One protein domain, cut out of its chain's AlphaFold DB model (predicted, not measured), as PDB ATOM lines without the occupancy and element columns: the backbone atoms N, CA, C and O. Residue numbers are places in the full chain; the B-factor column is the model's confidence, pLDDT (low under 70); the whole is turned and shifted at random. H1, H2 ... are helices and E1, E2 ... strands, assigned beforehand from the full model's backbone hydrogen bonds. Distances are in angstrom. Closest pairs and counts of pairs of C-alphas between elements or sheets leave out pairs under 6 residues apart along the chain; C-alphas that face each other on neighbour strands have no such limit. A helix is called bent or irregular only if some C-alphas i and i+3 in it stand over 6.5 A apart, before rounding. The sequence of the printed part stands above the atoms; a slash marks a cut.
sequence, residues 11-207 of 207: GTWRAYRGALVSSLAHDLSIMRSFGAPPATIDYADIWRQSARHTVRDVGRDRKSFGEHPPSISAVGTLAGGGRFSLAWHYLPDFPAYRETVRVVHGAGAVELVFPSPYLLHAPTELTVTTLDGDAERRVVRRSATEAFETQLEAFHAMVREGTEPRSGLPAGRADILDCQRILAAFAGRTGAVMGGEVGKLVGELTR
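What this domain is: This is residues 11 to 207 of the 207 residues of an uncharacterized protein of Phytohabitans flavus (UniProt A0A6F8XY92). Two antiparallel sheets stand side by side as one wall with a seam between E3 and E4; H1a and H4 cover one face of its E1 E2 E3 part, and H5 packs on H4. H1b lies by the seam, E4 E5 E6 E7 reach away from H4, and H3 lies off from the other helices. The printed part has 197 residues with five named helices and seven named strands, in the order H1 E1 H2 E2 E3 E4 E5 E6 E7 H3 H4 H5, of mixed class. It is compact, with a radius of gyration of the C-alphas of 18.8 A and spans of 51 by 50 by 44 A.

How they stand to each other: Begin with E4, residues 99 to 105, E5, 108 to 114, E6, 124 to 132, and E7, 135 to 143, a meander, each strand the antiparallel neighbour of the one before, and twisted, with C-alphas up to 4.3 A off its plane. Within hydrogen-bond range look for N 103 and O 110, 2.8 A, in the hairpin E4 and E5, N 111 and O 127, 2.8 A, in E5 and E6, and N 128 and O 139, 2.9 A, in E6 and E7. E4 is near E3, residues 83 to 89, with 8 pairs of C-alphas within 10 A. E3 is antiparallel to E2, residues 70 to 77 (N 74 and O 86, 2.9 A), and E2 to E1, residues 43 to 48 (N 45 and O 73, 2.9 A). H1, residues 11 to 33, is one helix by its hydrogen bonds but bent, C-alphas 22 and 25 being 6.6 A apart; its arms H1a, 11 to 22, and H1b, 25 to 33, stand at a steep tilt of 45 degrees. H1a and H4, residues 169 to 190, are on the same face of E1 E2 E3, at heights of 9.8 A and 11.0 A over the sheet: two layers, helices on one face. With residues 176 to 183 H4 touches H1a, opposite ways at a shallow tilt of 29 degrees, closest at the C-alphas of Leu 20 and Cys 179, 5.7 A. H5, residues 196 to 205, touches H4 at a steep tilt of 59 degrees, closest at the C-alphas of Ala 184 and Val 202, 5.1 A. H2, residues 59 to 65, only just irregular with C-alphas 60 and 63 6.7 A apart, touches H1a, closest at the C-alphas of Gly 18 and Ser 64, 5.4 A. H3, residues 147 to 161, touches no helix. Every O i to N i+4 pair is within hydrogen-bond range in H1b, H3, H4 and H5; H1a has 6 of 8, and H2 has 1 of 3, with 2 of 4 O i to N i+3 pairs.

Where its parts are: Find C-alpha 11 at (77.107, -2.203, 14.918), where H1a begins. H4 is 31.7 A long, E7 26.4 A, E6 25.0 A, E2 23.5 A and H3 20.5 A. H5 ends at C-alpha 205, (68.627, 6.279, -3.699).

The domain as a whole: The C-alphas of Arg 52 and Glu 161, 55.6 A, are the two farthest apart. The printed part has no cut and no long link. Mean pLDDT of the printed part is 92.6; residue 207, the chain's last, is under 70.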
ATOM      1  N   GLY A  11      75.845  -2.483  15.583       92.31
ATOM      2  CA  GLY A  11      77.107  -2.203  14.918       92.31
ATOM      3  C   GLY A  11      76.985  -0.966  14.037       92.31
ATOM      4  O   GLY A  11      77.753  -0.011  14.195       92.31
ATOM      5  N   THR A  12      76.021  -0.942  13.128       93.94
ATOM      6  CA  THR A  12      75.820   0.201  12.231       93.94
ATOM      7  C   THR A  12      75.532   1.491  12.999       93.94
ATOM      8  O   THR A  12      76.137   2.527  12.712       93.94
ATOM      9  N   TRP A  13      74.715   1.428  14.054       92.12
ATOM     10  CA  TRP A  13      74.496   2.570  14.944       92.12
ATOM     11  C   TRP A  13      75.798   3.072  15.584       92.12
ATOM     12  O   TRP A  13      76.068   4.274  15.576       92.12
ATOM     13  N   ARG A  14      76.644   2.168  16.094       93.31
ATOM     14  CA  ARG A  14      77.960   2.501  16.669       93.31
ATOM     15  C   ARG A  14      78.899   3.136  15.648       93.31
ATOM     16  O   ARG A  14      79.594   4.089  15.989       93.31
ATOM     17  N   ALA A  15      78.896   2.661  14.402       95.31
ATOM     18  CA  ALA A  15      79.667   3.282  13.325       95.31
ATOM     19  C   ALA A  15      79.175   4.707  13.037       95.31
ATOM     20  O   ALA A  15      79.990   5.625  12.936       95.31
ATOM     21  N   TYR A  16      77.857   4.916  13.006       95.19
ATOM     22  CA  TYR A  16      77.277   6.242  12.825       95.19
ATOM     23  C   TYR A  16      77.646   7.206  13.954       95.19
ATOM     24  O   TYR A  16      78.249   8.245  13.699       95.19
ATOM     25  N   ARG A  17      77.352   6.874  15.215       93.25
ATOM     26  CA  ARG A  17      77.643   7.794  16.328       93.25
ATOM     27  C   ARG A  17      79.141   7.959  16.589       93.25
ATOM     28  O   ARG A  17      79.589   9.056  16.899       93.25
ATOM     29  N   GLY A  18      79.900   6.866  16.529       91.56
ATOM     30  CA  GLY A  18      81.270   6.799  17.030       91.56
ATOM     31  C   GLY A  18      82.305   7.199  15.990       91.56
ATOM     32  O   GLY A  18      83.234   7.923  16.318       91.56
ATOM     33  N   ALA A  19      82.152   6.747  14.746       94.19
ATOM     34  CA  ALA A  19      83.119   7.029  13.687       94.19
ATOM     35  C   ALA A  19      82.654   8.179  12.788       94.19
ATOM     36  O   ALA A  19      83.403   9.130  12.588       94.19
ATOM     37  N   LEU A  20      81.412   8.139  12.291       96.62
ATOM     38  CA  LEU A  20      80.913   9.186  11.397       96.62
ATOM     39  C   LEU A  20      80.736  10.517  12.136       96.62
ATOM     40  O   LEU A  20      81.461  11.471  11.879       96.62
ATOM     41  N   VAL A  21      79.824  10.563  13.105       95.81
ATOM     42  CA  VAL A  21      79.472  11.806  13.805       95.81
ATOM     43  C   VAL A  21      80.604  12.319  14.696       95.81
ATOM     44  O   VAL A  21      80.842  13.520  14.725       95.81
ATOM     45  N   SER A  22      81.301  11.438  15.423       91.81
ATOM     46  CA  SER A  22      82.334  11.876  16.381       91.81
ATOM     47  C   SER A  22      83.729  12.054  15.772       91.81
ATOM     48  O   SER A  22      84.602  12.557  16.470       91.81
ATOM     49  N   SER A  23      83.970  11.623  14.527       92.62
ATOM     50  CA  SER A  23      85.283  11.768  13.879       92.62
ATOM     51  C   SER A  23      85.160  12.327  12.466       92.62
ATOM     52  O   SER A  23      85.563  13.457  12.236       92.62
ATOM     53  N   LEU A  24      84.565  11.591  11.525       95.44
ATOM     54  CA  LEU A  24      84.547  11.982  10.107       95.44
ATOM     55  C   LEU A  24      83.761  13.266   9.806       95.44
ATOM     56  O   LEU A  24      83.966  13.877   8.759       95.44
ATOM     57  N   ALA A  25      82.891  13.713  10.713       95.75
ATOM     58  CA  ALA A  25      82.297  15.046  10.642       95.75
ATOM     59  C   ALA A  25      83.365  16.160  10.600       95.75
ATOM     60  O   ALA A  25      83.132  17.205   9.996       95.75
ATOM     61  N   HIS A  26      84.548  15.940  11.188       93.06
ATOM     62  CA  HIS A  26      85.674  16.869  11.107       93.06
ATOM     63  C   HIS A  26      86.261  16.927   9.691       93.06
ATOM     64  O   HIS A  26      86.392  18.022   9.143       93.06
ATOM     65  N   ASP A  27      86.524  15.782   9.055       92.75
ATOM     66  CA  ASP A  27      86.988  15.712   7.663       92.75
ATOM     67  C   ASP A  27      85.988  16.370   6.696       92.75
ATOM     68  O   ASP A  27      86.372  17.152   5.823       92.75
ATOM     69  N   LEU A  28      84.688  16.117   6.888       94.94
ATOM     70  CA  LEU A  28      83.611  16.735   6.105       94.94
ATOM     71  C   LEU A  28      83.569  18.261   6.289       94.94
ATOM     72  O   LEU A  28      83.429  19.006   5.313       94.94
ATOM     73  N   SER A  29      83.793  18.737   7.516       94.44
ATOM     74  CA  SER A  29      83.903  20.166   7.810       94.44
ATOM     75  C   SER A  29      85.104  20.799   7.100       94.44
ATOM     76  O   SER A  29      84.983  21.895   6.544       94.44
ATOM     77  N   ILE A  30      86.240  20.093   7.024       91.25
ATOM     78  CA  ILE A  30      87.413  20.541   6.260       91.25
ATOM     79  C   ILE A  30      87.075  20.638   4.767       91.25
ATOM     80  O   ILE A  30      87.334  21.676   4.155       91.25
ATOM     81  N   MET A  31      86.432  19.621   4.184       91.56
ATOM     82  CA  MET A  31      85.996  19.652   2.779       91.56
ATOM     83  C   MET A  31      85.069  20.843   2.495       91.56
ATOM     84  O   MET A  31      85.269  21.578   1.523       91.56
ATOM     85  N   ARG A  32      84.099  21.105   3.382       92.38
ATOM     86  CA  ARG A  32      83.239  22.293   3.281       92.38
ATOM     87  C   ARG A  32      84.044  23.587   3.384       92.38
ATOM     88  O   ARG A  32      83.751  24.524   2.645       92.38
ATOM     89  N   SER A  33      85.045  23.657   4.262       90.81
ATOM     90  CA  SER A  33      85.875  24.859   4.441       90.81
ATOM     91  C   SER A  33      86.650  25.248   3.174       90.81
ATOM     92  O   SER A  33      86.935  26.424   2.967       90.81
ATOM     93  N   PHE A  34      86.911  24.286   2.282       87.25
ATOM     94  CA  PHE A  34      87.496  24.525   0.961       87.25
ATOM     95  C   PHE A  34      86.473  24.938  -0.109       87.25
ATOM     96  O   PHE A  34      86.828  25.072  -1.277       87.25
ATOM     97  N   GLY A  35      85.200  25.125   0.256       88.19
ATOM     98  CA  GLY A  35      84.124  25.432  -0.690       88.19
ATOM     99  C   GLY A  35      83.717  24.242  -1.562       88.19
ATOM    100  O   GLY A  35      83.031  24.422  -2.565       88.19
ATOM    101  N   ALA A  36      84.124  23.026  -1.190       89.25
ATOM    102  CA  ALA A  36      83.865  21.807  -1.941       89.25
ATOM    103  C   ALA A  36      83.273  20.722  -1.021       89.25
ATOM    104  O   ALA A  36      83.925  19.713  -0.765       89.25
ATOM    105  N   PRO A  37      82.049  20.901  -0.491       94.44
ATOM    106  CA  PRO A  37      81.368  19.823   0.221       94.44
ATOM    107  C   PRO A  37      81.014  18.662  -0.733       94.44
ATOM    108  O   PRO A  37      80.950  18.866  -1.955       94.44
ATOM    109  N   PRO A  38      80.741  17.454  -0.208       96.94
ATOM    110  CA  PRO A  38      80.222  16.343  -1.001       96.94
ATOM    111  C   PRO A  38      78.940  16.702  -1.772       96.94
ATOM    112  O   PRO A  38      77.890  16.997  -1.196       96.94
ATOM    113  N   ALA A  39      78.998  16.617  -3.101       97.12
ATOM    114  CA  ALA A  39      77.824  16.724  -3.965       97.12
ATOM    115  C   ALA A  39      77.071  15.397  -4.058       97.12
ATOM    116  O   ALA A  39      75.842  15.392  -4.010       97.12
ATOM    117  N   THR A  40      77.787  14.275  -4.112       97.12
ATOM    118  CA  THR A  40      77.220  12.919  -4.085       97.12
ATOM    119  C   THR A  40      78.015  12.028  -3.143       97.12
ATOM    120  O   THR A  40      79.185  12.295  -2.877       97.12
ATOM    121  N   ILE A  41      77.386  10.954  -2.666       98.06
ATOM    122  CA  ILE A  41      78.090   9.798  -2.112       98.06
ATOM    123  C   ILE A  41      77.814   8.636  -3.065       98.06
ATOM    124  O   ILE A  41      76.721   8.077  -3.053       98.06
ATOM    125  N   ASP A  42      78.781   8.317  -3.920       97.69
ATOM    126  CA  ASP A  42      78.609   7.308  -4.973       97.69
ATOM    127  C   ASP A  42      78.771   5.892  -4.407       97.69
ATOM    128  O   ASP A  42      78.178   4.933  -4.896       97.69
ATOM    129  N   TYR A  43      79.588   5.757  -3.362       98.06
ATOM    130  CA  TYR A  43      79.823   4.495  -2.679       98.06
ATOM    131  C   TYR A  43      80.255   4.737  -1.236       98.06
ATOM    132  O   TYR A  43      81.023   5.659  -0.951       98.06
ATOM    133  N   ALA A  44      79.805   3.854  -0.345       98.31
ATOM    134  CA  ALA A  44      80.333   3.744   1.003       98.31
ATOM    135  C   ALA A  44      80.419   2.281   1.463       98.31
ATOM    136  O   ALA A  44      79.566   1.441   1.144       98.31
ATOM    137  N   ASP A  45      81.443   2.006   2.266       97.88
ATOM    138  CA  ASP A  45      81.613   0.746   2.978       97.88
ATOM    139  C   ASP A  45      81.906   0.985   4.456       97.88
ATOM    140  O   ASP A  45      82.552   1.966   4.827       97.88
ATOM    141  N   ILE A  46      81.418   0.062   5.276       97.12
ATOM    142  CA  ILE A  46      81.676  -0.026   6.702       97.12
ATOM    143  C   ILE A  46      81.994  -1.488   6.977       97.12
ATOM    144  O   ILE A  46      81.133  -2.358   6.851       97.12
ATOM    145  N   TRP A  47      83.227  -1.758   7.383       95.25
ATOM    146  CA  TRP A  47      83.662  -3.106   7.720       95.25
ATOM    147  C   TRP A  47      84.308  -3.131   9.093       95.25
ATOM    148  O   TRP A  47      84.695  -2.107   9.654       95.25
ATOM    149  N   ARG A  48      84.398  -4.327   9.663       92.00
ATOM    150  CA  ARG A  48      85.010  -4.567  10.966       92.00
ATOM    151  C   ARG A  48      86.047  -5.642  10.781       92.00
ATOM    152  O   ARG A  48      85.763  -6.678  10.183       92.00
ATOM    153  N   GLN A  49      87.239  -5.384  11.285       83.19
ATOM    154  CA  GLN A  49      88.334  -6.329  11.206       83.19
ATOM    155  C   GLN A  49      88.923  -6.545  12.588       83.19
ATOM    156  O   GLN A  49      89.138  -5.600  13.345       83.19
ATOM    157  N   SER A  50      89.185  -7.805  12.898       74.81
ATOM    158  CA  SER A  50      90.042  -8.215  13.999       74.81
ATOM    159  C   SER A  50      91.326  -8.785  13.407       74.81
ATOM    160  O   SER A  50      91.308  -9.416  12.346       74.81
ATOM    161  N   ALA A  51      92.464  -8.551  14.058       77.69
ATOM    162  CA  ALA A  51      93.688  -9.241  13.689       77.69
ATOM    163  C   ALA A  51      93.802 -10.511  14.534       77.69
ATOM    164  O   ALA A  51      93.587 -10.494  15.744       77.69
ATOM    165  N   ARG A  52      94.225 -11.621  13.914       80.62
ATOM    166  CA  ARG A  52      94.566 -12.863  14.642       80.62
ATOM    167  C   ARG A  52      95.605 -12.639  15.753       80.62
ATOM    168  O   ARG A  52      95.702 -13.432  16.677       80.62
ATOM    169  N   HIS A  53      96.392 -11.575  15.604       81.19
ATOM    170  CA  HIS A  53      97.475 -11.170  16.492       81.19
ATOM    171  C   HIS A  53      97.115  -9.906  17.271       81.19
ATOM    172  O   HIS A  53      98.017  -9.170  17.655       81.19
ATOM    173  N   THR A  54      95.823  -9.605  17.443       82.81
ATOM    174  CA  THR A  54      95.418  -8.443  18.228       82.81
ATOM    175  C   THR A  54      95.847  -8.608  19.674       82.81
ATOM    176  O   THR A  54      95.540  -9.614  20.311       82.81
ATOM    177  N   VAL A  55      96.583  -7.616  20.174       85.19
ATOM    178  CA  VAL A  55      97.146  -7.617  21.530       85.19
ATOM    179  C   VAL A  55      96.542  -6.493  22.365       85.19
ATOM    180  O   VAL A  55      96.429  -6.623  23.582       85.19
ATOM    181  N   ARG A  56      96.149  -5.378  21.739       85.00
ATOM    182  CA  ARG A  56      95.578  -4.227  22.439       85.00
ATOM    183  C   ARG A  56      94.072  -4.380  22.634       85.00
ATOM    184  O   ARG A  56      93.326  -4.612  21.687       85.00
ATOM    185  N   ASP A  57      93.630  -4.181  23.874       82.94
ATOM    186  CA  ASP A  57      92.215  -4.067  24.220       82.94
ATOM    187  C   ASP A  57      91.680  -2.684  23.801       82.94
ATOM    188  O   ASP A  57      92.281  -1.654  24.109       82.94
ATOM    189  N   VAL A  58      90.517  -2.664  23.147       84.38
ATOM    190  CA  VAL A  58      89.753  -1.446  22.832       84.38
ATOM    191  C   VAL A  58      89.294  -0.691  24.087       84.38
ATOM    192  O   VAL A  58      88.994   0.497  24.021       84.38
ATOM    193  N   GLY A  59      89.259  -1.336  25.257       86.19
ATOM    194  CA  GLY A  59      89.185  -0.678  26.562       86.19
ATOM    195  C   GLY A  59      88.053   0.350  26.680       86.19
ATOM    196  O   GLY A  59      86.871   0.001  26.617       86.19
ATOM    197  N   ARG A  60      88.412   1.631  26.866       83.62
ATOM    198  CA  ARG A  60      87.455   2.750  27.012       83.62
ATOM    199  C   ARG A  60      86.587   2.967  25.768       83.62
ATOM    200  O   ARG A  60      85.437   3.382  25.900       83.62
ATOM    201  N   ASP A  61      87.096   2.607  24.598       87.31
ATOM    202  CA  ASP A  61      86.456   2.839  23.307       87.31
ATOM    203  C   ASP A  61      85.416   1.766  22.963       87.31
ATOM    204  O   ASP A  61      84.532   2.003  22.137       87.31
ATOM    205  N   ARG A  62      85.424   0.622  23.665       89.50
ATOM    206  CA  ARG A  62      84.451  -0.475  23.492       89.50
ATOM    207  C   ARG A  62      83.002   0.018  23.522       89.50
ATOM    208  O   ARG A  62      82.177  -0.399  22.713       89.50
ATOM    209  N   LYS A  63      82.686   0.954  24.425       86.19
ATOM    210  CA  LYS A  63      81.337   1.534  24.555       86.19
ATOM    211  C   LYS A  63      80.933   2.428  23.389       86.19
ATOM    212  O   LYS A  63      79.737   2.642  23.209       86.19
ATOM    213  N   SER A  64      81.884   2.952  22.627       87.75
ATOM    214  CA  SER A  64      81.618   3.816  21.478       87.75
ATOM    215  C   SER A  64      81.615   3.014  20.181       87.75
ATOM    216  O   SER A  64      80.689   3.153  19.387       87.75
ATOM    217  N   PHE A  65      82.584   2.112  20.007       89.69
ATOM    218  CA  PHE A  65      82.867   1.468  18.721       89.69
ATOM    219  C   PHE A  65      82.540  -0.035  18.664       89.69
ATOM    220  O   PHE A  65      82.443  -0.586  17.564       89.69
ATOM    221  N   GLY A  66      82.294  -0.678  19.813       88.44
ATOM    222  CA  GLY A  66      82.068  -2.122  19.946       88.44
ATOM    223  C   GLY A  66      83.363  -2.925  20.130       88.44
ATOM    224  O   GLY A  66      84.448  -2.354  20.202       88.44
ATOM    225  N   GLU A  67      83.246  -4.258  20.199       87.44
ATOM    226  CA  GLU A  67      84.405  -5.172  20.320       87.44
ATOM    227  C   GLU A  67      85.321  -5.137  19.092       87.44
ATOM    228  O   GLU A  67      86.536  -5.293  19.192       87.44
ATOM    229  N   HIS A  68      84.735  -4.916  17.916       89.44
ATOM    230  CA  HIS A  68      85.460  -4.781  16.659       89.44
ATOM    231  C   HIS A  68      85.156  -3.407  16.074       89.44
ATOM    232  O   HIS A  68      84.119  -3.251  15.416       89.44
ATOM    233  N   PRO A  69      86.003  -2.399  16.347       91.88
ATOM    234  CA  PRO A  69      85.822  -1.058  15.824       91.88
ATOM    235  C   PRO A  69      85.695  -1.050  14.295       91.88
ATOM    236  O   PRO A  69      86.290  -1.894  13.616       91.88
ATOM    237  N   PRO A  70      84.885  -0.139  13.736       95.00
ATOM    238  CA  PRO A  70      84.683  -0.094  12.302       95.00
ATOM    239  C   PRO A  70      85.881   0.543  11.591       95.00
ATOM    240  O   PRO A  70      86.654   1.312  12.156       95.00
ATOM    241  N   SER A  71      85.987   0.256  10.307       96.25
ATOM    242  CA  SER A  71      86.637   1.098   9.316       96.25
ATOM    243  C   SER A  71      85.579   1.544   8.315       96.25
ATOM    244  O   SER A  71      84.602   0.829   8.086       96.25
ATOM    245  N   ILE A  72      85.754   2.739   7.766       98.00
ATOM    246  CA  ILE A  72      84.798   3.375   6.868       98.00
ATOM    247  C   ILE A  72      85.545   3.884   5.646       98.00
ATOM    248  O   ILE A  72      86.591   4.517   5.770       98.00
ATOM    249  N   SER A  73      84.980   3.648   4.468       98.12
ATOM    250  CA  SER A  73      85.422   4.285   3.231       98.12
ATOM    251  C   SER A  73      84.237   4.902   2.515       98.12
ATOM    252  O   SER A  73      83.177   4.280   2.458       98.12
ATOM    253  N   ALA A  74      84.425   6.077   1.927       98.50
ATOM    254  CA  ALA A  74      83.435   6.715   1.076       98.50
ATOM    255  C   ALA A  74      84.104   7.394  -0.119       98.50
ATOM    256  O   ALA A  74      85.218   7.909  -0.020       98.50
ATOM    257  N   VAL A  75      83.412   7.404  -1.252       98.62
ATOM    258  CA  VAL A  75      83.818   8.150  -2.447       98.62
ATOM    259  C   VAL A  75      82.613   8.849  -3.053       98.62
ATOM    260  O   VAL A  75      81.472   8.406  -2.899       98.62
ATOM    261  N   GLY A  76      82.869   9.936  -3.767       98.19
ATOM    262  CA  GLY A  76      81.820  10.674  -4.446       98.19
ATOM    263  C   GLY A  76      82.336  11.886  -5.199       98.19
ATOM    264  O   GLY A  76      83.545  12.065  -5.392       98.19
ATOM    265  N   THR A  77      81.404  12.733  -5.614       97.94
ATOM    266  CA  THR A  77      81.697  13.995  -6.299       97.94
ATOM    267  C   THR A  77      81.685  15.174  -5.332       97.94
ATOM    268  O   THR A  77      81.057  15.134  -4.274       97.94
ATOM    269  N   LEU A  78      82.397  16.238  -5.698       96.56
ATOM    270  CA  LEU A  78      82.456  17.492  -4.945       96.56
ATOM    271  C   LEU A  78      81.569  18.555  -5.599       96.56
ATOM    272  O   LEU A  78      81.527  18.652  -6.825       96.56
ATOM    273  N   ALA A  79      80.920  19.404  -4.797       93.50
ATOM    274  CA  ALA A  79      80.068  20.486  -5.308       93.50
ATOM    275  C   ALA A  79      80.843  21.529  -6.130       93.50
ATOM    276  O   ALA A  79      80.304  22.084  -7.083       93.50
ATOM    277  N   GLY A  80      82.122  21.746  -5.807       87.06
ATOM    278  CA  GLY A  80      83.035  22.588  -6.591       87.06
ATOM    279  C   GLY A  80      83.603  21.912  -7.848       87.06
ATOM    280  O   GLY A  80      84.445  22.500  -8.522       87.06
ATOM    281  N   GLY A  81      83.172  20.685  -8.161       90.44
ATOM    282  CA  GLY A  81      83.747  19.847  -9.209       90.44
ATOM    283  C   GLY A  81      84.893  18.961  -8.708       90.44
ATOM    284  O   GLY A  81      85.576  19.263  -7.732       90.44
ATOM    285  N   GLY A  82      85.096  17.830  -9.386       94.44
ATOM    286  CA  GLY A  82      86.075  16.814  -8.997       94.44
ATOM    287  C   GLY A  82      85.477  15.690  -8.150       94.44
ATOM    288  O   GLY A  82      84.263  15.469  -8.132       94.44
ATOM    289  N   ARG A  83      86.354  14.934  -7.488       97.38
ATOM    290  CA  ARG A  83      86.005  13.745  -6.704       97.38
ATOM    291  C   ARG A  83      86.724  13.750  -5.369       97.38
ATOM    292  O   ARG A  83      87.815  14.305  -5.264       97.38
ATOM    293  N   PHE A  84      86.139  13.076  -4.392       97.50
ATOM    294  CA  PHE A  84      86.792  12.806  -3.120       97.50
ATOM    295  C   PHE A  84      86.876  11.308  -2.852       97.50
ATOM    296  O   PHE A  84      86.074  10.510  -3.343       97.50
ATOM    297  N   SER A  85      87.862  10.955  -2.037       97.62
ATOM    298  CA  SER A  85      87.943   9.673  -1.362       97.62
ATOM    299  C   SER A  85      88.254   9.939   0.098       97.62
ATOM    300  O   SER A  85      89.110  10.762   0.416       97.62
ATOM    301  N   LEU A  86      87.512   9.266   0.961       97.31
ATOM    302  CA  LEU A  86      87.596   9.368   2.403       97.31
ATOM    303  C   LEU A  86      87.772   7.957   2.949       97.31
ATOM    304  O   LEU A  86      87.055   7.037   2.552       97.31
ATOM    305  N   ALA A  87      88.741   7.790   3.844       96.94
ATOM    306  CA  ALA A  87      89.033   6.523   4.489       96.94
ATOM    307  C   ALA A  87      89.389   6.771   5.954       96.94
ATOM    308  O   ALA A  87      90.291   7.547   6.261       96.94
ATOM    309  N   TRP A  88      88.677   6.096   6.848       96.50
ATOM    310  CA  TRP A  88      88.880   6.165   8.286       96.50
ATOM    311  C   TRP A  88      89.013   4.760   8.840       96.50
ATOM    312  O   TRP A  88      88.173   3.896   8.580       96.50
ATOM    313  N   HIS A  89      90.065   4.523   9.612       94.38
ATOM    314  CA  HIS A  89      90.385   3.194  10.107       94.38
ATOM    315  C   HIS A  89      90.626   3.230  11.609       94.38
ATOM    316  O   HIS A  89      91.615   3.802  12.064       94.38
ATOM    317  N   TYR A  90      89.778   2.545  12.373       91.62
ATOM    318  CA  TYR A  90      90.121   2.185  13.740       91.62
ATOM    319  C   TYR A  90      90.810   0.822  13.730       91.62
ATOM    320  O   TYR A  90      90.164  -0.220  13.624       91.62
ATOM    321  N   LEU A  91      92.132   0.834  13.914       90.25
ATOM    322  CA  LEU A  91      92.970  -0.360  14.028       90.25
ATOM    323  C   LEU A  91      93.653  -0.391  15.406       90.25
ATOM    324  O   LEU A  91      94.667   0.287  15.570       90.25
ATOM    325  N   PRO A  92      93.146  -1.160  16.392       87.12
ATOM    326  CA  PRO A  92      93.637  -1.097  17.775       87.12
ATOM    327  C   PRO A  92      95.152  -1.301  17.913       87.12
ATOM    328  O   PRO A  92      95.813  -0.585  18.664       87.12
ATOM    329  N   ASP A  93      95.715  -2.240  17.148       87.88
ATOM    330  CA  ASP A  93      97.142  -2.585  17.189       87.88
ATOM    331  C   ASP A  93      98.025  -1.726  16.279       87.88
ATOM    332  O   ASP A  93      99.249  -1.874  16.303       87.88
ATOM    333  N   PHE A  94      97.447  -0.833  15.470       88.44
ATOM    334  CA  PHE A  94      98.251   0.014  14.601       88.44
ATOM    335  C   PHE A  94      99.078   0.991  15.462       88.44
ATOM    336  O   PHE A  94      98.534   1.675  16.335       88.44
ATOM    337  N   PRO A  95     100.413   1.041  15.292       87.00
ATOM    338  CA  PRO A  95     101.293   1.719  16.242       87.00
ATOM    339  C   PRO A  95     101.411   3.230  16.007       87.00
ATOM    340  O   PRO A  95     102.216   3.877  16.672       87.00
ATOM    341  N   ALA A  96     100.648   3.794  15.071       87.38
ATOM    342  CA  ALA A  96     100.729   5.199  14.703       87.38
ATOM    343  C   ALA A  96      99.339   5.831  14.601       87.38
ATOM    344  O   ALA A  96      98.347   5.160  14.339       87.38
ATOM    345  N   TYR A  97      99.286   7.146  14.771       89.75
ATOM    346  CA  TYR A  97      98.133   7.953  14.402       89.75
ATOM    347  C   TYR A  97      98.517   8.801  13.196       89.75
ATOM    348  O   TYR A  97      99.606   9.380  13.171       89.75
ATOM    349  N   ARG A  98      97.631   8.878  12.205       90.25
ATOM    350  CA  ARG A  98      97.798   9.778  11.070       90.25
ATOM    351  C   ARG A  98      96.443  10.176  10.516       90.25
ATOM    352  O   ARG A  98      95.669   9.313  10.119       90.25
ATOM    353  N   GLU A  99      96.232  11.476  10.409       93.56
ATOM    354  CA  GLU A  99      95.160  12.066   9.621       93.56
ATOM    355  C   GLU A  99      95.805  12.913   8.518       93.56
ATOM    356  O   GLU A  99      96.832  13.572   8.716       93.56
ATOM    357  N   THR A 100      95.284  12.805   7.299       95.12
ATOM    358  CA  THR A 100      95.843  13.497   6.140       95.12
ATOM    359  C   THR A 100      94.720  13.988   5.251       95.12
ATOM    360  O   THR A 100      93.931  13.192   4.750       95.12
ATOM    361  N   VAL A 101      94.710  15.293   4.997       94.50
ATOM    362  CA  VAL A 101      93.822  15.912   4.016       94.50
ATOM    363  C   VAL A 101      94.670  16.390   2.855       94.50
ATOM    364  O   VAL A 101      95.532  17.252   3.015       94.50
ATOM    365  N   ARG A 102      94.428  15.826   1.672       96.25
ATOM    366  CA  ARG A 102      95.186  16.152   0.466       96.25
ATOM    367  C   ARG A 102      94.257  16.586  -0.656       96.25
ATOM    368  O   ARG A 102      93.371  15.843  -1.061       96.25
ATOM    369  N   VAL A 103      94.515  17.773  -1.191       94.94
ATOM    370  CA  VAL A 103      93.840  18.333  -2.363       94.94
ATOM    371  C   VAL A 103      94.830  18.340  -3.519       94.94
ATOM    372  O   VAL A 103      95.935  18.865  -3.391       94.94
ATOM    373  N   VAL A 104      94.442  17.761  -4.652       95.75
ATOM    374  CA  VAL A 104      95.265  17.697  -5.867       95.75
ATOM    375  C   VAL A 104      94.525  18.393  -6.999       95.75
ATOM    376  O   VAL A 104      93.335  18.161  -7.200       95.75
ATOM    377  N   HIS A 105      95.226  19.244  -7.741       93.00
ATOM    378  CA  HIS A 105      94.680  19.998  -8.866       93.00
ATOM    379  C   HIS A 105      95.722  20.136  -9.984       93.00
ATOM    380  O   HIS A 105      96.884  19.772  -9.825       93.00
ATOM    381  N   GLY A 106      95.325  20.685 -11.136       94.25
ATOM    382  CA  GLY A 106      96.179  20.721 -12.334       94.25
ATOM    383  C   GLY A 106      97.481  21.524 -12.209       94.25
ATOM    384  O   GLY A 106      98.353  21.379 -13.056       94.25
ATOM    385  N   ALA A 107      97.629  22.352 -11.172       94.56
ATOM    386  CA  ALA A 107      98.826  23.167 -10.946       94.56
ATOM    387  C   ALA A 107      99.648  22.719  -9.722       94.56
ATOM    388  O   ALA A 107     100.659  23.349  -9.408       94.56
ATOM    389  N   GLY A 108      99.226  21.661  -9.018       97.06
ATOM    390  CA  GLY A 108      99.917  21.221  -7.816       97.06
ATOM    391  C   GLY A 108      99.054  20.465  -6.812       97.06
ATOM    392  O   GLY A 108      98.026  19.868  -7.139       97.06
ATOM    393  N   ALA A 109      99.508  20.478  -5.562       97.62
ATOM    394  CA  ALA A 109      98.815  19.840  -4.454       97.62
ATOM    395  C   ALA A 109      99.015  20.598  -3.141       97.62
ATOM    396  O   ALA A 109     100.062  21.197  -2.895       97.62
ATOM    397  N   VAL A 110      98.016  20.497  -2.271       96.56
ATOM    398  CA  VAL A 110      98.071  20.943  -0.880       96.56
ATOM    399  C   VAL A 110      97.827  19.730   0.008       96.56
ATOM    400  O   VAL A 110      96.875  18.987  -0.215       96.56
ATOM    401  N   GLU A 111      98.682  19.516   1.000       96.88
ATOM    402  CA  GLU A 111      98.574  18.418   1.957       96.88
ATOM    403  C   GLU A 111      98.683  18.959   3.382       96.88
ATOM    404  O   GLU A 111      99.646  19.647   3.720       96.88
ATOM    405  N   LEU A 112      97.689  18.638   4.204       93.88
ATOM    406  CA  LEU A 112      97.690  18.835   5.645       93.88
ATOM    407  C   LEU A 112      97.886  17.483   6.319       93.88
ATOM    408  O   LEU A 112      97.156  16.536   6.028       93.88
ATOM    409  N   VAL A 113      98.849  17.406   7.233       93.69
ATOM    410  CA  VAL A 113      99.064  16.239   8.090       93.69
ATOM    411  C   VAL A 113      98.825  16.660   9.529       93.69
ATOM    412  O   VAL A 113      99.574  17.477  10.074       93.69
ATOM    413  N   PHE A 114      97.784  16.091  10.130       89.38
ATOM    414  CA  PHE A 114      97.461  16.316  11.531       89.38
ATOM    415  C   PHE A 114      98.160  15.254  12.390       89.38
ATOM    416  O   PHE A 114      98.077  14.053  12.091       89.38
ATOM    417  N   PRO A 115      98.890  15.670  13.438       88.00
ATOM    418  CA  PRO A 115      99.470  14.744  14.395       88.00
ATOM    419  C   PRO A 115      98.392  14.183  15.325       88.00
ATOM    420  O   PRO A 115      97.227  14.570  15.275       88.00
ATOM    421  N   SER A 116      98.787  13.257  16.203       87.19
ATOM    422  CA  SER A 116      97.874  12.747  17.225       87.19
ATOM    423  C   SER A 116      97.325  13.889  18.086       87.19
ATOM    424  O   SER A 116      98.130  14.623  18.662       87.19
ATOM    425  N   PRO A 117      95.994  13.988  18.274       78.75
ATOM    426  CA  PRO A 117      95.393  15.018  19.124       78.75
ATOM    427  C   PRO A 117      95.729  14.831  20.614       78.75
ATOM    428  O   PRO A 117      95.405  15.680  21.436       78.75
ATOM    429  N   TYR A 118      96.373  13.717  20.981       79.69
ATOM    430  CA  TYR A 118      96.834  13.432  22.340       79.69
ATOM    431  C   TYR A 118      98.258  13.933  22.616       79.69
ATOM    432  O   TYR A 118      98.741  13.810  23.742       79.69
ATOM    433  N   LEU A 119      98.943  14.471  21.603       82.06
ATOM    434  CA  LEU A 119     100.258  15.084  21.744       82.06
ATOM    435  C   LEU A 119     100.104  16.605  21.783       82.06
ATOM    436  O   LEU A 119      99.807  17.231  20.769       82.06
ATOM    437  N   LEU A 120     100.332  17.190  22.960       79.56
ATOM    438  CA  LEU A 120     100.318  18.644  23.147       79.56
ATOM    439  C   LEU A 120     101.379  19.309  22.262       79.56
ATOM    440  O   LEU A 120     102.513  18.828  22.198       79.56
ATOM    441  N   HIS A 121     101.019  20.416  21.610       78.38
ATOM    442  CA  HIS A 121     101.907  21.219  20.765       78.38
ATOM    443  C   HIS A 121     102.552  20.470  19.591       78.38
ATOM    444  O   HIS A 121     103.520  20.958  18.999       78.38
ATOM    445  N   ALA A 122     102.040  19.292  19.221       85.25
ATOM    446  CA  ALA A 122     102.468  18.633  17.999       85.25
ATOM    447  C   ALA A 122     101.976  19.465  16.799       85.25
ATOM    448  O   ALA A 122     100.772  19.700  16.675       85.25
ATOM    449  N   PRO A 123     102.872  19.934  15.913       88.12
ATOM    450  CA  PRO A 123     102.477  20.875  14.879       88.12
ATOM    451  C   PRO A 123     101.715  20.180  13.754       88.12
ATOM    452  O   PRO A 123     102.152  19.146  13.241       88.12
ATOM    453  N   THR A 124     100.641  20.813  13.291       89.81
ATOM    454  CA  THR A 124     100.060  20.490  11.984       89.81
ATOM    455  C   THR A 124     101.036  20.930  10.896       89.81
ATOM    456  O   THR A 124     101.511  22.074  10.884       89.81
ATOM    457  N   GLU A 125     101.346  20.019   9.974       93.44
ATOM    458  CA  GLU A 125     102.223  20.297   8.840       93.44
ATOM    459  C   GLU A 125     101.398  20.565   7.581       93.44
ATOM    460  O   GLU A 125     100.575  19.746   7.175       93.44
ATOM    461  N   LEU A 126     101.647  21.711   6.948       95.38
ATOM    462  CA  LEU A 126     101.122  22.080   5.641       95.38
ATOM    463  C   LEU A 126     102.238  21.958   4.605       95.38
ATOM    464  O   LEU A 126     103.218  22.704   4.645       95.38
ATOM    465  N   THR A 127     102.053  21.076   3.632       98.00
ATOM    466  CA  THR A 127     102.869  21.010   2.423       98.00
ATOM    467  C   THR A 127     102.097  21.605   1.247       98.00
ATOM    468  O   THR A 127     100.992  21.169   0.941       98.00
ATOM    469  N   VAL A 128     102.712  22.544   0.527       98.25
ATOM    470  CA  VAL A 128     102.229  23.026  -0.775       98.25
ATOM    471  C   VAL A 128     103.238  22.639  -1.848       98.25
ATOM    472  O   VAL A 128     104.422  22.949  -1.723       98.25
ATOM    473  N   THR A 129     102.766  21.963  -2.890       98.56
ATOM    474  CA  THR A 129     103.565  21.511  -4.034       98.56
ATOM    475  C   THR A 129     103.094  22.234  -5.288       98.56
ATOM    476  O   THR A 129     101.898  22.224  -5.575       98.56
ATOM    477  N   THR A 130     104.010  22.858  -6.026       98.31
ATOM    478  CA  THR A 130     103.739  23.603  -7.268       98.31
ATOM    479  C   THR A 130     104.800  23.302  -8.321       98.31
ATOM    480  O   THR A 130     105.922  22.946  -7.965       98.31
ATOM    481  N   LEU A 131     104.487  23.524  -9.597       97.56
ATOM    482  CA  LEU A 131     105.490  23.536 -10.668       97.56
ATOM    483  C   LEU A 131     106.382  24.788 -10.571       97.56
ATOM    484  O   LEU A 131     105.883  25.888 -10.317       97.56
ATOM    485  N   ASP A 132     107.683  24.623 -10.794       96.50
ATOM    486  CA  ASP A 132     108.674  25.695 -10.895       96.50
ATOM    487  C   ASP A 132     109.597  25.423 -12.094       96.50
ATOM    488  O   ASP A 132     110.561  24.665 -12.003       96.50
ATOM    489  N   GLY A 133     109.241  25.974 -13.260       94.25
ATOM    490  CA  GLY A 133     109.873  25.607 -14.529       94.25
ATOM    491  C   GLY A 133     109.555  24.159 -14.908       94.25
ATOM    492  O   GLY A 133     108.393  23.812 -15.109       94.25
ATOM    493  N   ASP A 134     110.586  23.327 -15.007       95.12
ATOM    494  CA  ASP A 134     110.501  21.878 -15.204       95.12
ATOM    495  C   ASP A 134     110.684  21.079 -13.899       95.12
ATOM    496  O   ASP A 134     110.649  19.848 -13.917       95.12
ATOM    497  N   ALA A 135     110.840  21.764 -12.759       96.31
ATOM    498  CA  ALA A 135     111.063  21.158 -11.455       96.31
ATOM    499  C   ALA A 135     109.833  21.244 -10.536       96.31
ATOM    500  O   ALA A 135     108.965  22.112 -10.658       96.31
ATOM    501  N   GLU A 136     109.775  20.339  -9.560       97.06
ATOM    502  CA  GLU A 136     108.835  20.428  -8.445       97.06
ATOM    503  C   GLU A 136     109.363  21.412  -7.390       97.06
ATOM    504  O   GLU A 136     110.502  21.296  -6.935       97.06
ATOM    505  N   ARG A 137     108.507  22.332  -6.929       98.06
ATOM    506  CA  ARG A 137     108.758  23.136  -5.729       98.06
ATOM    507  C   ARG A 137     107.822  22.729  -4.602       98.06
ATOM    508  O   ARG A 137     106.601  22.807  -4.739       98.06
ATOM    509  N   ARG A 138     108.409  22.402  -3.449       98.06
ATOM    510  CA  ARG A 138     107.698  22.057  -2.215       98.06
ATOM    511  C   ARG A 138     107.973  23.087  -1.123       98.06
ATOM    512  O   ARG A 138     109.123  23.352  -0.785       98.06
ATOM    513  N   VAL A 139     106.915  23.638  -0.537       98.31
ATOM    514  CA  VAL A 139     106.983  24.526   0.632       98.31
ATOM    515  C   VAL A 139     106.318  23.835   1.811       98.31
ATOM    516  O   VAL A 139     105.144  23.478   1.735       98.31
ATOM    517  N   VAL A 140     107.060  23.678   2.906       98.00
ATOM    518  CA  VAL A 140     106.566  23.083   4.153       98.00
ATOM    519  C   VAL A 140     106.417  24.174   5.206       98.00
ATOM    520  O   VAL A 140     107.352  24.934   5.460       98.00
ATOM    521  N   ARG A 141     105.242  24.251   5.828       95.94
ATOM    522  CA  ARG A 141     104.950  25.127   6.965       95.94
ATOM    523  C   ARG A 141     104.493  24.282   8.143       95.94
ATOM    524  O   ARG A 141     103.727  23.342   7.970       95.94
ATOM    525  N   ARG A 142     104.950  24.640   9.338       92.69
ATOM    526  CA  ARG A 142     104.559  24.001  10.597       92.69
ATOM    527  C   ARG A 142     104.055  25.086  11.526       92.69
ATOM    528  O   ARG A 142     104.763  26.070  11.733       92.69
ATOM    529  N   SER A 143     102.845  24.917  12.041       81.88
ATOM    530  CA  SER A 143     102.284  25.805  13.056       81.88
ATOM    531  C   SER A 143     102.119  25.035  14.355       81.88
ATOM    532  O   SER A 143     101.552  23.947  14.346       81.88
ATOM    533  N   ALA A 144     102.618  25.608  15.448       82.19
ATOM    534  CA  ALA A 144     102.388  25.117  16.805       82.19
ATOM    535  C   ALA A 144     101.271  25.900  17.521       82.19
ATOM    536  O   ALA A 144     101.059  25.710  18.712       82.19
ATOM    537  N   THR A 145     100.582  26.810  16.817       82.88
ATOM    538  CA  THR A 145      99.407  27.495  17.365       82.88
ATOM    539  C   THR A 145      98.319  26.472  17.665       82.88
ATOM    540  O   THR A 145      97.910  25.723  16.776       82.88
ATOM    541  N   GLU A 146      97.841  26.464  18.906       82.38
ATOM    542  CA  GLU A 146      96.846  25.505  19.366       82.38
ATOM    543  C   GLU A 146      95.464  25.803  18.775       82.38
ATOM    544  O   GLU A 146      94.846  26.839  19.040       82.38
ATOM    545  N   ALA A 147      94.952  24.864  17.973       82.19
ATOM    546  CA  ALA A 147      93.664  25.015  17.296       82.19
ATOM    547  C   ALA A 147      92.496  25.142  18.290       82.19
ATOM    548  O   ALA A 147      91.546  25.882  18.031       82.19
ATOM    549  N   PHE A 148      92.587  24.472  19.445       84.69
ATOM    550  CA  PHE A 148      91.595  24.587  20.516       84.69
ATOM    551  C   PHE A 148      91.581  25.982  21.149       84.69
ATOM    552  O   PHE A 148      90.504  26.528  21.378       84.69
ATOM    553  N   GLU A 149      92.745  26.593  21.381       89.06
ATOM    554  CA  GLU A 149      92.825  27.960  21.912       89.06
ATOM    555  C   GLU A 149      92.235  28.961  20.918       89.06
ATOM    556  O   GLU A 149      91.364  29.750  21.277       89.06
ATOM    557  N   THR A 150      92.597  28.838  19.635       90.25
ATOM    558  CA  THR A 150      92.020  29.669  18.563       90.25
ATOM    559  C   THR A 150      90.493  29.515  18.486       90.25
ATOM    560  O   THR A 150      89.768  30.486  18.261       90.25
ATOM    561  N   GLN A 151      89.970  28.300  18.687       92.31
ATOM    562  CA  GLN A 151      88.527  28.058  18.719       92.31
ATOM    563  C   GLN A 151      87.860  28.708  19.941       92.31
ATOM    564  O   GLN A 151      86.761  29.249  19.807       92.31
ATOM    565  N   LEU A 152      88.501  28.683  21.112       94.69
ATOM    566  CA  LEU A 152      87.990  29.326  22.325       94.69
ATOM    567  C   LEU A 152      87.971  30.853  22.201       94.69
ATOM    568  O   LEU A 152      86.994  31.478  22.610       94.69
ATOM    569  N   GLU A 153      88.992  31.449  21.588       95.62
ATOM    570  CA  GLU A 153      89.018  32.882  21.275       95.62
ATOM    571  C   GLU A 153      87.890  33.262  20.307       95.62
ATOM    572  O   GLU A 153      87.147  34.213  20.555       95.62
ATOM    573  N   ALA A 154      87.693  32.476  19.242       95.38
ATOM    574  CA  ALA A 154      86.601  32.690  18.295       95.38
ATOM    575  C   ALA A 154      85.221  32.531  18.956       95.38
ATOM    576  O   ALA A 154      84.302  33.303  18.677       95.38
ATOM    577  N   PHE A 155      85.070  31.560  19.860       95.88
ATOM    578  CA  PHE A 155      83.852  31.386  20.646       95.88
ATOM    579  C   PHE A 155      83.614  32.571  21.591       95.88
ATOM    580  O   PHE A 155      82.492  33.067  21.688       95.88
ATOM    581  N   HIS A 156      84.662  33.068  22.250       97.25
ATOM    582  CA  HIS A 156      84.582  34.257  23.090       97.25
ATOM    583  C   HIS A 156      84.129  35.486  22.287       97.25
ATOM    584  O   HIS A 156      83.201  36.169  22.721       97.25
ATOM    585  N   ALA A 157      84.710  35.732  21.108       97.44
ATOM    586  CA  ALA A 157      84.303  36.821  20.217       97.44
ATOM    587  C   ALA A 157      82.842  36.670  19.758       97.44
ATOM    588  O   ALA A 157      82.063  37.618  19.833       97.44
ATOM    589  N   MET A 158      82.415  35.456  19.392       97.44
ATOM    590  CA  MET A 158      81.012  35.179  19.060       97.44
ATOM    591  C   MET A 158      80.066  35.570  20.206       97.44
ATOM    592  O   MET A 158      79.048  36.217  19.973       97.44
ATOM    593  N   VAL A 159      80.401  35.209  21.449       97.50
ATOM    594  CA  VAL A 159      79.554  35.486  22.621       97.50
ATOM    595  C   VAL A 159      79.586  36.960  23.029       97.50
ATOM    596  O   VAL A 159      78.554  37.509  23.412       97.50
ATOM    597  N   ARG A 160      80.758  37.602  23.004       98.31
ATOM    598  CA  ARG A 160      80.931  38.976  23.495       98.31
ATOM    599  C   ARG A 160      80.580  40.041  22.471       98.31
ATOM    600  O   ARG A 160      80.044  41.077  22.850       98.31
ATOM    601  N   GLU A 161      80.906  39.794  21.211       97.75
ATOM    602  CA  GLU A 161      80.893  40.793  20.141       97.75
ATOM    603  C   GLU A 161      79.854  40.462  19.062       97.75
ATOM    604  O   GLU A 161      79.590  41.283  18.187       97.75
ATOM    605  N   GLY A 162      79.242  39.275  19.114       96.75
ATOM    606  CA  GLY A 162      78.287  38.828  18.101       96.75
ATOM    607  C   GLY A 162      78.943  38.465  16.768       96.75
ATOM    608  O   GLY A 162      78.255  38.413  15.750       96.75
ATOM    609  N   THR A 163      80.260  38.227  16.747       97.62
ATOM    610  CA  THR A 163      80.973  37.787  15.542       97.62
ATOM    611  C   THR A 163      80.393  36.471  15.035       97.62
ATOM    612  O   THR A 163      80.274  35.504  15.789       97.62
ATOM    613  N   GLU A 164      80.061  36.407  13.747       95.38
ATOM    614  CA  GLU A 164      79.549  35.174  13.157       95.38
ATOM    615  C   GLU A 164      80.629  34.076  13.184       95.38
ATOM    616  O   GLU A 164      81.758  34.299  12.723       95.38
ATOM    617  N   PRO A 165      80.330  32.881  13.728       94.00
ATOM    618  CA  PRO A 165      81.304  31.805  13.774       94.00
ATOM    619  C   PRO A 165      81.581  31.278  12.364       94.00
ATOM    620  O   PRO A 165      80.661  31.002  11.596       94.00
ATOM    621  N   ARG A 166      82.858  31.008  12.062       90.50
ATOM    622  CA  ARG A 166      83.281  30.392  10.785       90.50
ATOM    623  C   ARG A 166      82.552  29.079  10.475       90.50
ATOM    624  O   ARG A 166      82.363  28.740   9.314       90.50
ATOM    625  N   SER A 167      82.176  28.335  11.515       91.31
ATOM    626  CA  SER A 167      81.400  27.100  11.419       91.31
ATOM    627  C   SER A 167      80.321  27.085  12.503       91.31
ATOM    628  O   SER A 167      80.542  26.586  13.605       91.31
ATOM    629  N   GLY A 168      79.165  27.683  12.203       93.06
ATOM    630  CA  GLY A 168      77.998  27.723  13.091       93.06
ATOM    631  C   GLY A 168      77.076  26.501  12.988       93.06
ATOM    632  O   GLY A 168      77.396  25.493  12.357       93.06
ATOM    633  N   LEU A 169      75.877  26.608  13.571       94.81
ATOM    634  CA  LEU A 169      74.877  25.528  13.575       94.81
ATOM    635  C   LEU A 169      74.495  25.010  12.174       94.81
ATOM    636  O   LEU A 169      74.406  23.791  12.020       94.81
ATOM    637  N   PRO A 170      74.298  25.859  11.140       95.50
ATOM    638  CA  PRO A 170      73.984  25.361   9.800       95.50
ATOM    639  C   PRO A 170      75.105  24.496   9.213       95.50
ATOM    640  O   PRO A 170      74.824  23.469   8.597       95.50
ATOM    641  N   ALA A 171      76.361  24.881   9.454       95.44
ATOM    642  CA  ALA A 171      77.537  24.124   9.042       95.44
ATOM    643  C   ALA A 171      77.604  22.774   9.773       95.44
ATOM    644  O   ALA A 171      77.640  21.737   9.119       95.44
ATOM    645  N   GLY A 172      77.484  22.763  11.105       94.94
ATOM    646  CA  GLY A 172      77.456  21.510  11.866       94.94
ATOM    647  C   GLY A 172      76.325  20.575  11.423       94.94
ATOM    648  O   GLY A 172      76.531  19.376  11.259       94.94
ATOM    649  N   ARG A 173      75.135  21.117  11.136       96.75
ATOM    650  CA  ARG A 173      74.023  20.324  10.596       96.75
ATOM    651  C   ARG A 173      74.358  19.717   9.230       96.75
ATOM    652  O   ARG A 173      73.983  18.574   8.988       96.75
ATOM    653  N   ALA A 174      75.028  20.455   8.348       96.38
ATOM    654  CA  ALA A 174      75.421  19.944   7.038       96.38
ATOM    655  C   ALA A 174      76.381  18.743   7.152       96.38
ATOM    656  O   ALA A 174      76.156  17.747   6.471       96.38
ATOM    657  N   ASP A 175      77.354  18.771   8.074       97.00
ATOM    658  CA  ASP A 175      78.256  17.622   8.306       97.00
ATOM    659  C   ASP A 175      77.499  16.371   8.762       97.00
ATOM    660  O   ASP A 175      77.776  15.259   8.309       97.00
ATOM    661  N   ILE A 176      76.511  16.545   9.646       97.31
ATOM    662  CA  ILE A 176      75.673  15.436  10.119       97.31
ATOM    663  C   ILE A 176      74.847  14.848   8.975       97.31
ATOM    664  O   ILE A 176      74.713  13.626   8.886       97.31
ATOM    665  N   LEU A 177      74.316  15.689   8.085       97.44
ATOM    666  CA  LEU A 177      73.600  15.212   6.905       97.44
ATOM    667  C   LEU A 177      74.523  14.442   5.956       97.44
ATOM    668  O   LEU A 177      74.127  13.393   5.456       97.44
ATOM    669  N   ASP A 178      75.758  14.890   5.745       98.00
ATOM    670  CA  ASP A 178      76.718  14.148   4.921       98.00
ATOM    671  C   ASP A 178      77.112  12.807   5.563       98.00
ATOM    672  O   ASP A 178      77.163  11.787   4.873       98.00
ATOM    673  N   CYS A 179      77.240  12.745   6.894       98.25
ATOM    674  CA  CYS A 179      77.376  11.475   7.619       98.25
ATOM    675  C   CYS A 179      76.188  10.529   7.363       98.25
ATOM    676  O   CYS A 179      76.374   9.328   7.152       98.25
ATOM    677  N   GLN A 180      74.958  11.051   7.368       97.94
ATOM    678  CA  GLN A 180      73.755  10.263   7.075       97.94
ATOM    679  C   GLN A 180      73.715   9.786   5.620       97.94
ATOM    680  O   GLN A 180      73.304   8.656   5.367       97.94
ATOM    681  N   ARG A 181      74.179  10.605   4.668       98.19
ATOM    682  CA  ARG A 181      74.284  10.229   3.250       98.19
ATOM    683  C   ARG A 181      75.300   9.109   3.034       98.19
ATOM    684  O   ARG A 181      75.020   8.193   2.267       98.19
ATOM    685  N   ILE A 182      76.428   9.128   3.749       98.50
ATOM    686  CA  ILE A 182      77.393   8.013   3.758       98.50
ATOM    687  C   ILE A 182      76.722   6.735   4.268       98.50
ATOM    688  O   ILE A 182      76.806   5.692   3.619       98.50
ATOM    689  N   LEU A 183      76.002   6.815   5.388       97.50
ATOM    690  CA  LEU A 183      75.301   5.658   5.941       97.50
ATOM    691  C   LEU A 183      74.208   5.128   4.997       97.50
ATOM    692  O   LEU A 183      74.050   3.918   4.859       97.50
ATOM    693  N   ALA A 184      73.490   6.022   4.312       97.81
ATOM    694  CA  ALA A 184      72.477   5.660   3.328       97.81
ATOM    695  C   ALA A 184      73.086   4.955   2.106       97.81
ATOM    696  O   ALA A 184      72.550   3.939   1.667       97.81
ATOM    697  N   ALA A 185      74.229   5.425   1.596       98.06
ATOM    698  CA  ALA A 185      74.945   4.760   0.505       98.06
ATOM    699  C   ALA A 185      75.428   3.353   0.910       98.06
ATOM    700  O   ALA A 185      75.290   2.398   0.142       98.06
ATOM    701  N   PHE A 186      75.928   3.196   2.141       97.94
ATOM    702  CA  PHE A 186      76.280   1.887   2.700       97.94
ATOM    703  C   PHE A 186      75.061   0.956   2.780       97.94
ATOM    704  O   PHE A 186      75.126  -0.195   2.336       97.94
ATOM    705  N   ALA A 187      73.943   1.450   3.312       96.75
ATOM    706  CA  ALA A 187      72.718   0.677   3.478       96.75
ATOM    707  C   ALA A 187      72.089   0.275   2.138       96.75
ATOM    708  O   ALA A 187      71.735  -0.888   1.961       96.75
ATOM    709  N   GLY A 188      72.028   1.188   1.164       95.50
ATOM    710  CA  GLY A 188      71.526   0.896  -0.181       95.50
ATOM    711  C   GLY A 188      72.325  -0.202  -0.888       95.50
ATOM    712  O   GLY A 188      71.747  -1.054  -1.555       95.50
ATOM    713  N   ARG A 189      73.648  -0.241  -0.685       94.69
ATOM    714  CA  ARG A 189      74.518  -1.286  -1.246       94.69
ATOM    715  C   ARG A 189      74.369  -2.639  -0.547       94.69
ATOM    716  O   ARG A 189      74.437  -3.675  -1.199       94.69
ATOM    717  N   THR A 190      74.249  -2.638   0.778       95.06
ATOM    718  CA  THR A 190      74.282  -3.866   1.596       95.06
ATOM    719  C   THR A 190      72.902  -4.446   1.887       95.06
ATOM    720  O   THR A 190      72.804  -5.576   2.358       95.06
ATOM    721  N   GLY A 191      71.839  -3.683   1.631       93.50
ATOM    722  CA  GLY A 191      70.489  -4.009   2.082       93.50
ATOM    723  C   GLY A 191      70.296  -3.833   3.591       93.50
ATOM    724  O   GLY A 191      69.317  -4.344   4.134       93.50
ATOM    725  N   ALA A 192      71.217  -3.148   4.285       92.50
ATOM    726  CA  ALA A 192      71.089  -2.909   5.717       92.50
ATOM    727  C   ALA A 192      69.821  -2.097   6.012       92.50
ATOM    728  O   ALA A 192      69.541  -1.075   5.381       92.50
ATOM    729  N   VAL A 193      69.048  -2.558   6.991       91.81
ATOM    730  CA  VAL A 193      67.771  -1.943   7.341       91.81
ATOM    731  C   VAL A 193      68.018  -0.654   8.120       91.81
ATOM    732  O   VAL A 193      68.678  -0.668   9.153       91.81
ATOM    733  N   MET A 194      67.471   0.459   7.625       92.56
ATOM    734  CA  MET A 194      67.609   1.781   8.236       92.56
ATOM    735  C   MET A 194      66.244   2.431   8.448       92.56
ATOM    736  O   MET A 194      65.404   2.440   7.548       92.56
ATOM    737  N   GLY A 195      66.057   3.037   9.619       91.38
ATOM    738  CA  GLY A 195      64.900   3.864   9.950       91.38
ATOM    739  C   GLY A 195      65.212   5.364   9.900       91.38
ATOM    740  O   GLY A 195      66.308   5.791   9.532       91.38
ATOM    741  N   GLY A 196      64.240   6.184  10.306       93.00
ATOM    742  CA  GLY A 196      64.433   7.626  10.507       93.00
ATOM    743  C   GLY A 196      64.818   8.397   9.238       93.00
ATOM    744  O   GLY A 196      64.306   8.130   8.152       93.00
ATOM    745  N   GLU A 197      65.692   9.395   9.387       95.00
ATOM    746  CA  GLU A 197      66.173  10.237   8.277       95.00
ATOM    747  C   GLU A 197      66.996   9.433   7.263       95.00
ATOM    748  O   GLU A 197      66.805   9.584   6.059       95.00
ATOM    749  N   VAL A 198      67.831   8.503   7.734       96.00
ATOM    750  CA  VAL A 198      68.664   7.653   6.870       96.00
ATOM    751  C   VAL A 198      67.802   6.702   6.041       96.00
ATOM    752  O   VAL A 198      68.016   6.581   4.840       96.00
ATOM    753  N   GLY A 199      66.781   6.077   6.635       94.81
ATOM    754  CA  GLY A 199      65.854   5.207   5.900       94.81
ATOM    755  C   GLY A 199      65.120   5.929   4.764       94.81
ATOM    756  O   GLY A 199      64.923   5.356   3.692       94.81
ATOM    757  N   LYS A 200      64.770   7.211   4.957       95.31
ATOM    758  CA  LYS A 200      64.192   8.047   3.890       95.31
ATOM    759  C   LYS A 200      65.181   8.251   2.741       95.31
ATOM    760  O   LYS A 200      64.799   8.042   1.594       95.31
ATOM    761  N   LEU A 201      66.438   8.578   3.056       95.62
ATOM    762  CA  LEU A 201      67.507   8.741   2.062       95.62
ATOM    763  C   LEU A 201      67.755   7.447   1.274       95.62
ATOM    764  O   LEU A 201      67.879   7.489   0.054       95.62
ATOM    765  N   VAL A 202      67.771   6.286   1.938       94.88
ATOM    766  CA  VAL A 202      67.904   4.985   1.253       94.88
ATOM    767  C   VAL A 202      66.781   4.799   0.233       94.88
ATOM    768  O   VAL A 202      67.050   4.470  -0.917       94.88
ATOM    769  N   GLY A 203      65.532   5.083   0.617       91.25
ATOM    770  CA  GLY A 203      64.385   4.984  -0.289       91.25
ATOM    771  C   GLY A 203      64.388   5.995  -1.442       91.25
ATOM    772  O   GLY A 203      63.648   5.815  -2.406       91.25
ATOM    773  N   GLU A 204      65.165   7.076  -1.360       91.19
ATOM    774  CA  GLU A 204      65.402   8.011  -2.469       91.19
ATOM    775  C   GLU A 204      66.491   7.504  -3.419       91.19
ATOM    776  O   GLU A 204      66.347   7.669  -4.624       91.19
ATOM    777  N   LEU A 205      67.531   6.843  -2.900       86.56
ATOM    778  CA  LEU A 205      68.627   6.279  -3.699       86.56
ATOM    779  C   LEU A 205      68.221   5.036  -4.505       86.56
ATOM    780  O   LEU A 205      68.842   4.739  -5.521       86.56
ATOM    781  N   THR A 206      67.220   4.285  -4.041       78.94
ATOM    782  CA  THR A 206      66.767   3.033  -4.677       78.94
ATOM    783  C   THR A 206      65.562   3.204  -5.609       78.94
ATOM    784  O   THR A 206      65.017   2.200  -6.069       78.94
ATOM    785  N   ARG A 207      65.090   4.438  -5.818       68.88
ATOM    786  CA  ARG A 207      64.003   4.770  -6.752       68.88
ATOM    787  C   ARG A 207      64.561   5.154  -8.113       68.88
ATOM    788  O   ARG A 207      63.919   4.750  -9.107       68.88
TER     789      ARG A 207